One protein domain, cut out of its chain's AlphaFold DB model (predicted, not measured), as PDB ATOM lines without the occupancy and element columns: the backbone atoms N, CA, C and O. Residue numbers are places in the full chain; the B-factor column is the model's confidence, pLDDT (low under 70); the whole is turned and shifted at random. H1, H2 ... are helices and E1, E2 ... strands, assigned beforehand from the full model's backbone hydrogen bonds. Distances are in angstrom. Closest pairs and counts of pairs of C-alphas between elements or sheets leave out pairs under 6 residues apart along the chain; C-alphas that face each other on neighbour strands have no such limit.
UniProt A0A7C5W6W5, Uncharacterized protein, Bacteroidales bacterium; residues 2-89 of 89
ATOM      1  N   LYS A   2     113.048 134.292 171.765       90.44
ATOM      2  CA  LYS A   2     111.764 134.462 172.485       90.44
ATOM      3  C   LYS A   2     111.995 134.669 173.992       90.44
ATOM      4  O   LYS A   2     113.051 134.288 174.489       90.44
ATOM      5  N   PHE A   3     111.017 135.232 174.711       92.94
ATOM      6  CA  PHE A   3     111.107 135.511 176.157       92.94
ATOM      7  C   PHE A   3     111.560 134.291 176.972       92.94
ATOM      8  O   PHE A   3     112.560 134.364 177.678       92.94
ATOM      9  N   SER A   4     110.903 133.141 176.798       94.69
ATOM     10  CA  SER A   4     111.237 131.911 177.531       94.69
ATOM     11  C   SER A   4     112.664 131.435 177.254       94.69
ATOM     12  O   SER A   4     113.370 131.014 178.159       94.69
ATOM     13  N   THR A   5     113.133 131.568 176.011       94.00
ATOM     14  CA  THR A   5     114.520 131.248 175.654       94.00
ATOM     15  C   THR A   5     115.498 132.224 176.312       94.00
ATOM     16  O   THR A   5     116.565 131.813 176.757       94.00
ATOM     17  N   LYS A   6     115.149 133.517 176.402       92.50
ATOM     18  CA  LYS A   6     115.978 134.515 177.097       92.50
ATOM     19  C   LYS A   6     116.114 134.181 178.581       92.50
ATOM     20  O   LYS A   6     117.225 134.241 179.092       92.50
ATOM     21  N   ALA A   7     115.018 133.785 179.227       91.94
ATOM     22  CA  ALA A   7     114.992 133.460 180.651       91.94
ATOM     23  C   ALA A   7     115.890 132.266 181.017       91.94
ATOM     24  O   ALA A   7     116.426 132.229 182.116       91.94
ATOM     25  N   ILE A   8     116.063 131.310 180.097       91.44
ATOM     26  CA  ILE A   8     116.863 130.101 180.335       91.44
ATOM     27  C   ILE A   8     118.347 130.326 180.011       91.44
ATOM     28  O   ILE A   8     119.209 129.835 180.730       91.44
ATOM     29  N   HIS A   9     118.661 131.040 178.924       91.00
ATOM     30  CA  HIS A   9     120.027 131.060 178.382       91.00
ATOM     31  C   HIS A   9     120.817 132.344 178.657       91.00
ATOM     32  O   HIS A   9     122.045 132.312 178.663       91.00
ATOM     33  N   ILE A  10     120.160 133.492 178.845       91.19
ATOM     34  CA  ILE A  10     120.886 134.748 179.081       91.19
ATOM     35  C   ILE A  10     121.386 134.782 180.525       91.19
ATOM     36  O   ILE A  10     120.634 134.470 181.443       91.19
ATOM     37  N   GLY A  11     122.648 135.175 180.710       85.12
ATOM     38  CA  GLY A  11     123.312 135.207 182.019       85.12
ATOM     39  C   GLY A  11     123.833 133.842 182.482       85.12
ATOM     40  O   GLY A  11     124.478 133.761 183.519       85.12
ATOM     41  N   GLN A  12     123.603 132.773 181.715       87.88
ATOM     42  CA  GLN A  12     124.078 131.423 182.018       87.88
ATOM     43  C   GLN A  12     125.233 131.073 181.077       87.88
ATOM     44  O   GLN A  12     125.026 130.622 179.949       87.88
ATOM     45  N   LYS A  13     126.466 131.339 181.518       85.94
ATOM     46  CA  LYS A  13     127.684 130.923 180.813       85.94
ATOM     47  C   LYS A  13     128.355 129.801 181.602       85.94
ATOM     48  O   LYS A  13     128.461 129.948 182.820       85.94
ATOM     49  N   PRO A  14     128.826 128.730 180.936       87.25
ATOM     50  CA  PRO A  14     129.618 127.709 181.602       87.25
ATOM     51  C   PRO A  14     130.826 128.337 182.289       87.25
ATOM     52  O   PRO A  14     131.472 129.226 181.727       87.25
ATOM     53  N   ASP A  15     131.119 127.874 183.497       87.69
ATOM     54  CA  ASP A  15     132.284 128.343 184.231       87.69
ATOM     55  C   ASP A  15     133.568 127.889 183.510       87.69
ATOM     56  O   ASP A  15     133.774 126.683 183.351       87.69
ATOM     57  N   PRO A  16     134.452 128.808 183.077       86.50
ATOM     58  CA  PRO A  16     135.674 128.437 182.369       86.50
ATOM     59  C   PRO A  16     136.686 127.704 183.255       86.50
ATOM     60  O   PRO A  16     137.583 127.059 182.720       86.50
ATOM     61  N   SER A  17     136.574 127.806 184.586       87.00
ATOM     62  CA  SER A  17     137.539 127.184 185.499       87.00
ATOM     63  C   SER A  17     137.263 125.698 185.740       87.00
ATOM     64  O   SER A  17     138.195 124.898 185.763       87.00
ATOM     65  N   THR A  18     135.990 125.314 185.868       88.69
ATOM     66  CA  THR A  18     135.576 123.928 186.153       88.69
ATOM     67  C   THR A  18     134.835 123.250 185.001       88.69
ATOM     68  O   THR A  18     134.675 122.032 185.013       88.69
ATOM     69  N   GLY A  19     134.355 124.007 184.012       88.25
ATOM     70  CA  GLY A  19     133.490 123.501 182.944       88.25
ATOM     71  C   GLY A  19     132.041 123.254 183.380       88.25
ATOM     72  O   GLY A  19     131.261 122.688 182.613       88.25
ATOM     73  N   THR A  20     131.653 123.662 184.593       88.94
ATOM     74  CA  THR A  20     130.287 123.457 185.088       88.94
ATOM     75  C   THR A  20     129.299 124.296 184.276       88.94
ATOM     76  O   THR A  20     129.479 125.502 184.109       88.94
ATOM     77  N   ILE A  21     128.238 123.654 183.774       89.56
ATOM     78  CA  ILE A  21     127.188 124.319 182.981       89.56
ATOM     79  C   ILE A  21     126.414 125.325 183.840       89.56
ATOM     80  O   ILE A  21     126.110 126.423 183.383       89.56
ATOM     81  N   ILE A  22     126.097 124.937 185.076       89.56
ATOM     82  CA  ILE A  22     125.472 125.811 186.067       89.56
ATOM     83  C   ILE A  22     126.596 126.564 186.790       89.56
ATOM     84  O   ILE A  22     127.456 125.912 187.385       89.56
ATOM     85  N   PRO A  23     126.620 127.907 186.762       88.31
ATOM     86  CA  PRO A  23     127.649 128.659 187.460       88.31
ATOM     87  C   PRO A  23     127.582 128.385 188.974       88.31
ATOM     88  O   PRO A  23     126.486 128.282 189.535       88.31
ATOM     89  N   PRO A  24     128.732 128.256 189.658       91.00
ATOM     90  CA  PRO A  24     128.761 128.018 191.094       91.00
ATOM     91  C   PRO A  24     128.273 129.244 191.875       91.00
ATOM     92  O   PRO A  24     128.446 130.389 191.455       91.00
ATOM     93  N   VAL A  25     127.716 129.009 193.064       92.06
ATOM     94  CA  VAL A  25     127.220 130.087 193.929       92.06
ATOM     95  C   VAL A  25     128.360 130.665 194.773       92.06
ATOM     96  O   VAL A  25     128.708 130.149 195.833       92.06
ATOM     97  N   TYR A  26     128.938 131.775 194.315       92.69
ATOM     98  CA  TYR A  26     129.900 132.582 195.081       92.69
ATOM     99  C   TYR A  26     129.270 133.298 196.296       92.69
ATOM    100  O   TYR A  26     128.780 134.422 196.185       92.69
ATOM    101  N   LEU A  27     129.329 132.663 197.473       94.31
ATOM    102  CA  LEU A  27     128.881 133.214 198.769       94.31
ATOM    103  C   LEU A  27     129.978 133.968 199.546       94.31
ATOM    104  O   LEU A  27     129.801 134.298 200.718       94.31
ATOM    105  N   THR A  28     131.124 134.229 198.916       93.19
ATOM    106  CA  THR A  28     132.219 134.975 199.547       93.19
ATOM    107  C   THR A  28     131.877 136.458 199.699       93.19
ATOM    108  O   THR A  28     131.126 137.026 198.904       93.19
ATOM    109  N   SER A  29     132.451 137.108 200.709       93.75
ATOM    110  CA  SER A  29     132.380 138.560 200.873       93.75
ATOM    111  C   SER A  29     133.485 139.281 200.099       93.75
ATOM    112  O   SER A  29     133.212 140.329 199.520       93.75
ATOM    113  N   THR A  30     134.696 138.723 200.047       93.38
ATOM    114  CA  THR A  30     135.880 139.315 199.404       93.38
ATOM    115  C   THR A  30     136.466 138.395 198.331       93.38
ATOM    116  O   THR A  30     136.335 137.168 198.395       93.38
ATOM    117  N   TYR A  31     137.126 138.999 197.343       92.19
ATOM    118  CA  TYR A  31     137.835 138.318 196.260       92.19
ATOM    119  C   TYR A  31     139.333 138.638 196.315       92.19
ATOM    120  O   TYR A  31     139.750 139.685 196.812       92.19
ATOM    121  N   VAL A  32     140.155 137.715 195.813       92.25
ATOM    122  CA  VAL A  32     141.616 137.869 195.786       92.25
ATOM    123  C   VAL A  32     142.013 138.973 194.801       92.25
ATOM    124  O   VAL A  32     141.562 138.973 193.655       92.25
ATOM    125  N   GLN A  33     142.891 139.875 195.245       91.00
ATOM    126  CA  GLN A  33     143.505 140.928 194.431       91.00
ATOM    127  C   GLN A  33     144.975 140.580 194.169       91.00
ATOM    128  O   GLN A  33     145.639 140.021 195.041       91.00
ATOM    129  N   GLU A  34     145.481 140.894 192.976       91.19
ATOM    130  CA  GLU A  34     146.894 140.670 192.628       91.19
ATOM    131  C   GLU A  34     147.799 141.732 193.267       91.19
ATOM    132  O   GLU A  34     148.897 141.432 193.732       91.19
ATOM    133  N   ALA A  35     147.295 142.960 193.355       90.31
ATOM    134  CA  ALA A  35     147.876 144.103 194.046       90.31
ATOM    135  C   ALA A  35     146.732 145.059 194.447       90.31
ATOM    136  O   ALA A  35     145.598 144.854 193.998       90.31
ATOM    137  N   PRO A  36     146.977 146.104 195.261       87.25
ATOM    138  CA  PRO A  36     145.960 147.115 195.537       87.25
ATOM    139  C   PRO A  36     145.381 147.680 194.233       87.25
ATOM    140  O   PRO A  36     146.139 148.080 193.351       87.25
ATOM    141  N   ASP A  37     144.052 147.683 194.119       83.06
ATOM    142  CA  ASP A  37     143.301 148.137 192.933       83.06
ATOM    143  C   ASP A  37     143.509 147.286 191.655       83.06
ATOM    144  O   ASP A  37     143.112 147.664 190.556       83.06
ATOM    145  N   GLN A  38     144.101 146.090 191.778       89.19
ATOM    146  CA  GLN A  38     144.251 145.125 190.683       89.19
ATOM    147  C   GLN A  38     143.418 143.868 190.965       89.19
ATOM    148  O   GLN A  38     143.889 142.889 191.551       89.19
ATOM    149  N   HIS A  39     142.151 143.903 190.550       88.94
ATOM    150  CA  HIS A  39     141.174 142.831 190.762       88.94
ATOM    151  C   HIS A  39     140.719 142.163 189.454       88.94
ATOM    152  O   HIS A  39     140.662 142.786 188.393       88.94
ATOM    153  N   LYS A  40     140.276 140.903 189.535       84.50
ATOM    154  CA  LYS A  40     139.823 140.093 188.379       84.50
ATOM    155  C   LYS A  40     138.369 140.358 187.957       84.50
ATOM    156  O   LYS A  40     137.700 139.478 187.424       84.50
ATOM    157  N   GLY A  41     137.876 141.564 188.226       88.94
ATOM    158  CA  GLY A  41     136.519 142.029 187.913       88.94
ATOM    159  C   GLY A  41     135.597 142.166 189.126       88.94
ATOM    160  O   GLY A  41     134.651 142.940 189.061       88.94
ATOM    161  N   TYR A  42     135.894 141.476 190.230       91.38
ATOM    162  CA  TYR A  42     135.191 141.617 191.508       91.38
ATOM    163  C   TYR A  42     136.211 141.693 192.643       91.38
ATOM    164  O   TYR A  42     137.241 141.019 192.596       91.38
ATOM    165  N   ASP A  43     135.913 142.496 193.656       92.69
ATOM    166  CA  ASP A  43     136.754 142.760 194.826       92.69
ATOM    167  C   ASP A  43     135.990 142.499 196.133       92.69
ATOM    168  O   ASP A  43     136.469 141.789 197.022       92.69
ATOM    169  N   TYR A  44     134.756 142.994 196.215       92.75
ATOM    170  CA  TYR A  44     133.888 142.915 197.371       92.75
ATOM    171  C   TYR A  44     132.429 142.748 196.935       92.75
ATOM    172  O   TYR A  44     131.889 143.549 196.174       92.75
ATOM    173  N   THR A  45     131.748 141.733 197.470       92.81
ATOM    174  CA  THR A  45     130.400 141.315 197.033       92.81
ATOM    175  C   THR A  45     129.340 142.419 197.112       92.81
ATOM    176  O   THR A  45     128.367 142.388 196.364       92.81
ATOM    177  N   ARG A  46     129.518 143.426 197.982       88.88
ATOM    178  CA  ARG A  46     128.620 144.593 198.038       88.88
ATOM    179  C   ARG A  46     128.686 145.448 196.768       88.88
ATOM    180  O   ARG A  46     127.669 146.017 196.395       88.88
ATOM    181  N   ALA A  47     129.866 145.573 196.164       87.44
ATOM    182  CA  ALA A  47     130.070 146.330 194.932       87.44
ATOM    183  C   ALA A  47     129.720 145.488 193.697       87.44
ATOM    184  O   ALA A  47     129.151 146.006 192.741       87.44
ATOM    185  N   GLY A  48     130.002 144.184 193.737       90.31
ATOM    186  CA  GLY A  48     129.611 143.265 192.678       90.31
ATOM    187  C   GLY A  48     129.858 141.804 193.031       90.31
ATOM    188  O   GLY A  48     130.795 141.465 193.751       90.31
ATOM    189  N   ASN A  49     129.026 140.921 192.484       92.75
ATOM    190  CA  ASN A  49     129.146 139.473 192.627       92.75
ATOM    191  C   ASN A  49     128.817 138.811 191.278       92.75
ATOM    192  O   ASN A  49     127.813 139.197 190.671       92.75
ATOM    193  N   PRO A  50     129.575 137.789 190.831       92.31
ATOM    194  CA  PRO A  50     129.293 137.081 189.582       92.31
ATOM    195  C   PRO A  50     127.841 136.596 189.453       92.31
ATOM    196  O   PRO A  50     127.238 136.712 188.387       92.31
ATOM    197  N   ASN A  51     127.243 136.099 190.543       92.75
ATOM    198  CA  ASN A  51     125.851 135.642 190.538       92.75
ATOM    199  C   ASN A  51     124.868 136.791 190.290       92.75
ATOM    200  O   ASN A  51     123.868 136.610 189.597       92.75
ATOM    201  N   PHE A  52     125.145 137.971 190.852       92.94
ATOM    202  CA  PHE A  52     124.288 139.143 190.690       92.94
ATOM    203  C   PHE A  52     124.392 139.681 189.271       92.94
ATOM    204  O   PHE A  52     123.367 139.893 188.637       92.94
ATOM    205  N   THR A  53     125.602 139.776 188.721       93.19
ATOM    206  CA  THR A  53     125.814 140.199 187.332       93.19
ATOM    207  C   THR A  53     125.122 139.271 186.331       93.19
ATOM    208  O   THR A  53     124.541 139.745 185.354       93.19
ATOM    209  N   ASN A  54     125.116 137.958 186.578       93.62
ATOM    210  CA  ASN A  54     124.358 137.012 185.755       93.62
ATOM    211  C   ASN A  54     122.854 137.325 185.785       93.62
ATOM    212  O   ASN A  54     122.232 137.440 184.729       93.62
ATOM    213  N   LEU A  55     122.285 137.527 186.977       93.00
ATOM    214  CA  LEU A  55     120.873 137.874 187.143       93.00
ATOM    215  C   LEU A  55     120.530 139.231 186.507       93.00
ATOM    216  O   LEU A  55     119.516 139.349 185.823       93.00
ATOM    217  N   GLU A  56     121.380 140.240 186.676       94.06
ATOM    218  CA  GLU A  56     121.233 141.565 186.065       94.06
ATOM    219  C   GLU A  56     121.194 141.483 184.538       94.06
ATOM    220  O   GLU A  56     120.327 142.087 183.905       94.06
ATOM    221  N   GLN A  57     122.072 140.685 183.927       94.19
ATOM    222  CA  GLN A  57     122.060 140.463 182.480       94.19
ATOM    223  C   GLN A  57     120.765 139.793 182.016       94.19
ATOM    224  O   GLN A  57     120.183 140.208 181.009       94.19
ATOM    225  N   THR A  58     120.290 138.778 182.747       94.81
ATOM    226  CA  THR A  58     119.017 138.117 182.442       94.81
ATOM    227  C   THR A  58     117.861 139.113 182.531       94.81
ATOM    228  O   THR A  58     117.091 139.240 181.581       94.81
ATOM    229  N   LEU A  59     117.766 139.876 183.623       94.69
ATOM    230  CA  LEU A  59     116.698 140.853 183.846       94.69
ATOM    231  C   LEU A  59     116.712 141.979 182.807       94.69
ATOM    232  O   LEU A  59     115.661 142.305 182.253       94.69
ATOM    233  N   ALA A  60     117.888 142.519 182.476       94.94
ATOM    234  CA  ALA A  60     118.037 143.524 181.427       94.94
ATOM    235  C   ALA A  60     117.530 142.991 180.076       94.94
ATOM    236  O   ALA A  60     116.732 143.643 179.401       94.94
ATOM    237  N   ALA A  61     117.905 141.763 179.706       93.94
ATOM    238  CA  ALA A  61     117.471 141.154 178.452       93.94
ATOM    239  C   ALA A  61     115.968 140.829 178.409       93.94
ATOM    240  O   ALA A  61     115.365 140.890 177.327       93.94
ATOM    241  N   LEU A  62     115.369 140.472 179.549       94.12
ATOM    242  CA  LEU A  62     113.931 140.217 179.678       94.12
ATOM    243  C   LEU A  62     113.114 141.512 179.605       94.12
ATOM    244  O   LEU A  62     112.101 141.541 178.909       94.12
ATOM    245  N   GLY A  63     113.582 142.582 180.250       91.81
ATOM    246  CA  GLY A  63     112.956 143.907 180.218       91.81
ATOM    247  C   GLY A  63     113.270 144.735 178.967       91.81
ATOM    248  O   GLY A  63     112.796 145.860 178.858       91.81
ATOM    249  N   ASN A  64     114.074 144.208 178.032       91.12
ATOM    250  CA  ASN A  64     114.651 144.955 176.903       91.12
ATOM    251  C   ASN A  64     115.378 146.250 177.336       91.12
ATOM    252  O   ASN A  64     115.412 147.232 176.597       91.12
ATOM    253  N   GLY A  65     115.956 146.246 178.538       89.75
ATOM    254  CA  GLY A  65     116.782 147.325 179.065       89.75
ATOM    255  C   GLY A  65     118.253 147.147 178.688       89.75
ATOM    256  O   GLY A  65     118.710 146.041 178.398       89.75
ATOM    257  N   LYS A  66     119.015 148.246 178.714       91.00
ATOM    258  CA  LYS A  66     120.474 148.201 178.516       91.00
ATOM    259  C   LYS A  66     121.212 147.685 179.757       91.00
ATOM    260  O   LYS A  66     122.233 147.018 179.626       91.00
ATOM    261  N   TYR A  67     120.680 147.990 180.938       90.50
ATOM    262  CA  TYR A  67     121.226 147.615 182.238       90.50
ATOM    263  C   TYR A  67     120.083 147.253 183.187       90.50
ATOM    264  O   TYR A  67     118.964 147.746 183.026       90.50
ATOM    265  N   ALA A  68     120.379 146.423 184.180       91.44
ATOM    266  CA  ALA A  68     119.536 146.184 185.342       91.44
ATOM    267  C   ALA A  68     120.441 146.104 186.574       91.44
ATOM    268  O   ALA A  68     121.619 145.780 186.446       91.44
ATOM    269  N   THR A  69     119.886 146.397 187.745       89.56
ATOM    270  CA  THR A  69     120.592 146.291 189.026       89.56
ATOM    271  C   THR A  69     119.727 145.511 189.994       89.56
ATOM    272  O   THR A  69     118.516 145.738 190.061       89.56
ATOM    273  N   VAL A  70     120.336 144.579 190.719       88.62
ATOM    274  CA  VAL A  70     119.635 143.736 191.693       88.62
ATOM    275  C   VAL A  70     119.861 144.281 193.099       88.62
ATOM    276  O   VAL A  70     120.993 144.472 193.534       88.62
ATOM    277  N   PHE A  71     118.769 144.486 193.833       85.88
ATOM    278  CA  PHE A  71     118.796 144.918 195.228       85.88
ATOM    279  C   PHE A  71     118.295 143.806 196.148       85.88
ATOM    280  O   PHE A  71     117.480 142.971 195.756       85.88
ATOM    281  N   HIS A  72     118.756 143.817 197.400       77.31
ATOM    282  CA  HIS A  72     118.372 142.819 198.403       77.31
ATOM    283  C   HIS A  72     116.888 142.902 198.808       77.31
ATOM    284  O   HIS A  72     116.326 141.926 199.296       77.31
ATOM    285  N   LEU A  73     116.250 144.067 198.647       75.44
ATOM    286  CA  LEU A  73     114.848 144.313 198.982       75.44
ATOM    287  C   LEU A  73     114.211 145.202 197.913       75.44
ATOM    288  O   LEU A  73     114.801 146.199 197.504       75.44
ATOM    289  N   GLY A  74     112.970 144.893 197.531       65.19
ATOM    290  CA  GLY A  74     112.239 145.625 196.487       65.19
ATOM    291  C   GLY A  74     111.899 147.083 196.823       65.19
ATOM    292  O   GLY A  74     111.554 147.844 195.929       65.19
ATOM    293  N   LEU A  75     112.013 147.493 198.092       72.62
ATOM    294  CA  LEU A  75     111.822 148.887 198.516       72.62
ATOM    295  C   LEU A  75     113.083 149.748 198.331       72.62
ATOM    296  O   LEU A  75     113.003 150.973 198.384       72.62
ATOM    297  N   VAL A  76     114.246 149.131 198.100       60.38
ATOM    298  CA  VAL A  76     115.509 149.837 197.844       60.38
ATOM    299  C   VAL A  76     115.582 150.181 196.357       60.38
ATOM    300  O   VAL A  76     116.404 149.673 195.609       60.38
ATOM    301  N   GLN A  77     114.678 151.052 195.918       51.94
ATOM    302  CA  GLN A  77     114.742 151.709 194.614       51.94
ATOM    303  C   GLN A  77     114.955 153.206 194.855       51.94
ATOM    304  O   GLN A  77     114.094 154.032 194.565       51.94
ATOM    305  N   GLN A  78     116.090 153.563 195.459       51.09
ATOM    306  CA  GLN A  78     116.505 154.961 195.560       51.09
ATOM    307  C   GLN A  78     117.557 155.212 194.475       51.09
ATOM    308  O   GLN A  78     118.598 154.553 194.490       51.09
ATOM    309  N   PRO A  79     117.311 156.106 193.501       48.56
ATOM    310  CA  PRO A  79     118.356 156.484 192.566       48.56
ATOM    311  C   PRO A  79     119.508 157.130 193.358       48.56
ATOM    312  O   PRO A  79     119.246 157.941 194.249       48.56
ATOM    313  N   PRO A  80     120.783 156.859 193.022       50.56
ATOM    314  CA  PRO A  80     121.936 157.454 193.710       50.56
ATOM    315  C   PRO A  80     121.986 158.995 193.627       50.56
ATOM    316  O   PRO A  80     122.833 159.620 194.251       50.56
ATOM    317  N   PHE A  81     121.064 159.619 192.887       47.66
ATOM    318  CA  PHE A  81     120.941 161.063 192.713       47.66
ATOM    319  C   PHE A  81     119.930 161.753 193.647       47.66
ATOM    320  O   PHE A  81     119.840 162.978 193.604       47.66
ATOM    321  N   SER A  82     119.170 161.036 194.488       43.41
ATOM    322  CA  SER A  82     118.107 161.655 195.308       43.41
ATOM    323  C   SER A  82     118.463 161.960 196.768       43.41
ATOM    324  O   SER A  82     117.575 162.365 197.513       43.41
ATOM    325  N   GLN A  83     119.721 161.825 197.204       46.28
ATOM    326  CA  GLN A  83     120.129 162.305 198.535       46.28
ATOM    327  C   GLN A  83     121.247 163.355 198.482       46.28
ATOM    328  O   GLN A  83     122.411 163.033 198.700       46.28
ATOM    329  N   PRO A  84     120.899 164.638 198.280       38.81
ATOM    330  CA  PRO A  84     121.809 165.744 198.551       38.81
ATOM    331  C   PRO A  84     121.870 166.149 200.041       38.81
ATOM    332  O   PRO A  84     122.679 167.003 200.388       38.81
ATOM    333  N   CYS A  85     121.060 165.562 200.937       39.44
ATOM    334  CA  CYS A  85     120.831 166.125 202.282       39.44
ATOM    335  C   CYS A  85     121.281 165.280 203.492       39.44
ATOM    336  O   CYS A  85     121.034 165.696 204.619       39.44
ATOM    337  N   ALA A  86     121.987 164.155 203.335       44.69
ATOM    338  CA  ALA A  86     122.551 163.419 204.483       44.69
ATOM    339  C   ALA A  86     123.906 163.998 204.960       44.69
ATOM    340  O   ALA A  86     124.842 163.270 205.283       44.69
ATOM    341  N   ARG A  87     124.023 165.332 204.967       40.12
ATOM    342  CA  ARG A  87     125.179 166.084 205.468       40.12
ATOM    343  C   ARG A  87     124.681 167.294 206.258       40.12
ATOM    344  O   ARG A  87     124.726 168.403 205.746       40.12
ATOM    345  N   ALA A  88     124.159 167.040 207.458       35.09
ATOM    346  CA  ALA A  88     124.134 167.925 208.633       35.09
ATOM    347  C   ALA A  88     123.049 167.453 209.616       35.09
ATOM    348  O   ALA A  88     121.886 167.831 209.488       35.09
ATOM    349  N   MET A  89     123.456 166.649 210.594       36.41
ATOM    350  CA  MET A  89     123.005 166.712 211.987       36.41
ATOM    351  C   MET A  89     124.105 166.120 212.857       36.41
ATOM    352  O   MET A  89     124.685 165.096 212.428       36.41
TER     353      MET A  89
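What this domain is: This is residues 2 to 89 of the 89 residues of an uncharacterized protein of Bacteroidales bacterium (UniProt A0A7C5W6W5). This is a loose chain with little regular structure: two helices, H1 and H2, stand side by side, while long loops fold away past one end of H2 to the short strand E1. The tail, residues 78 to 89, sticks out free. The printed part has 88 residues, with the order H1, E1, H2; the class is mostly helix, though named elements hold only 23 residues. It is loose, with a radius of gyration of the C-alphas of 16.4 A, and flat, spanning 53 by 40 by 20 A.

Where its parts are: H1 is residues 3 to 9, beginning at C-alpha 3 (111.107, 135.511, 176.157). E1 is residues 33 to 35. H2 is residues 50 to 62, 18.5 A long, ending at C-alpha 62 (113.931, 140.217, 179.678).

How they stand to each other: H1 and H2 touch, H2 with residues 58 to 62 alone; their closest C-alphas, of Ala 7 and Thr 58, are 6.4 A apart. They run opposite ways at a shallow tilt of 22 degrees. E1 is apart from both helices and pairs with no named strand; residues 33 to 35 pair antiparallel with residues 38 to 39. In H1 and H2 every O i to N i+4 pair is within hydrogen-bond range.

The domain as a whole: The C-alphas farthest apart, of Gly 19 and Met 89, are 53.1 A apart. The printed part has no cut, and both links, H1 to E1 and E1 to H2, are long. Residue 74 and residues 76 to 89 have pLDDT under 70.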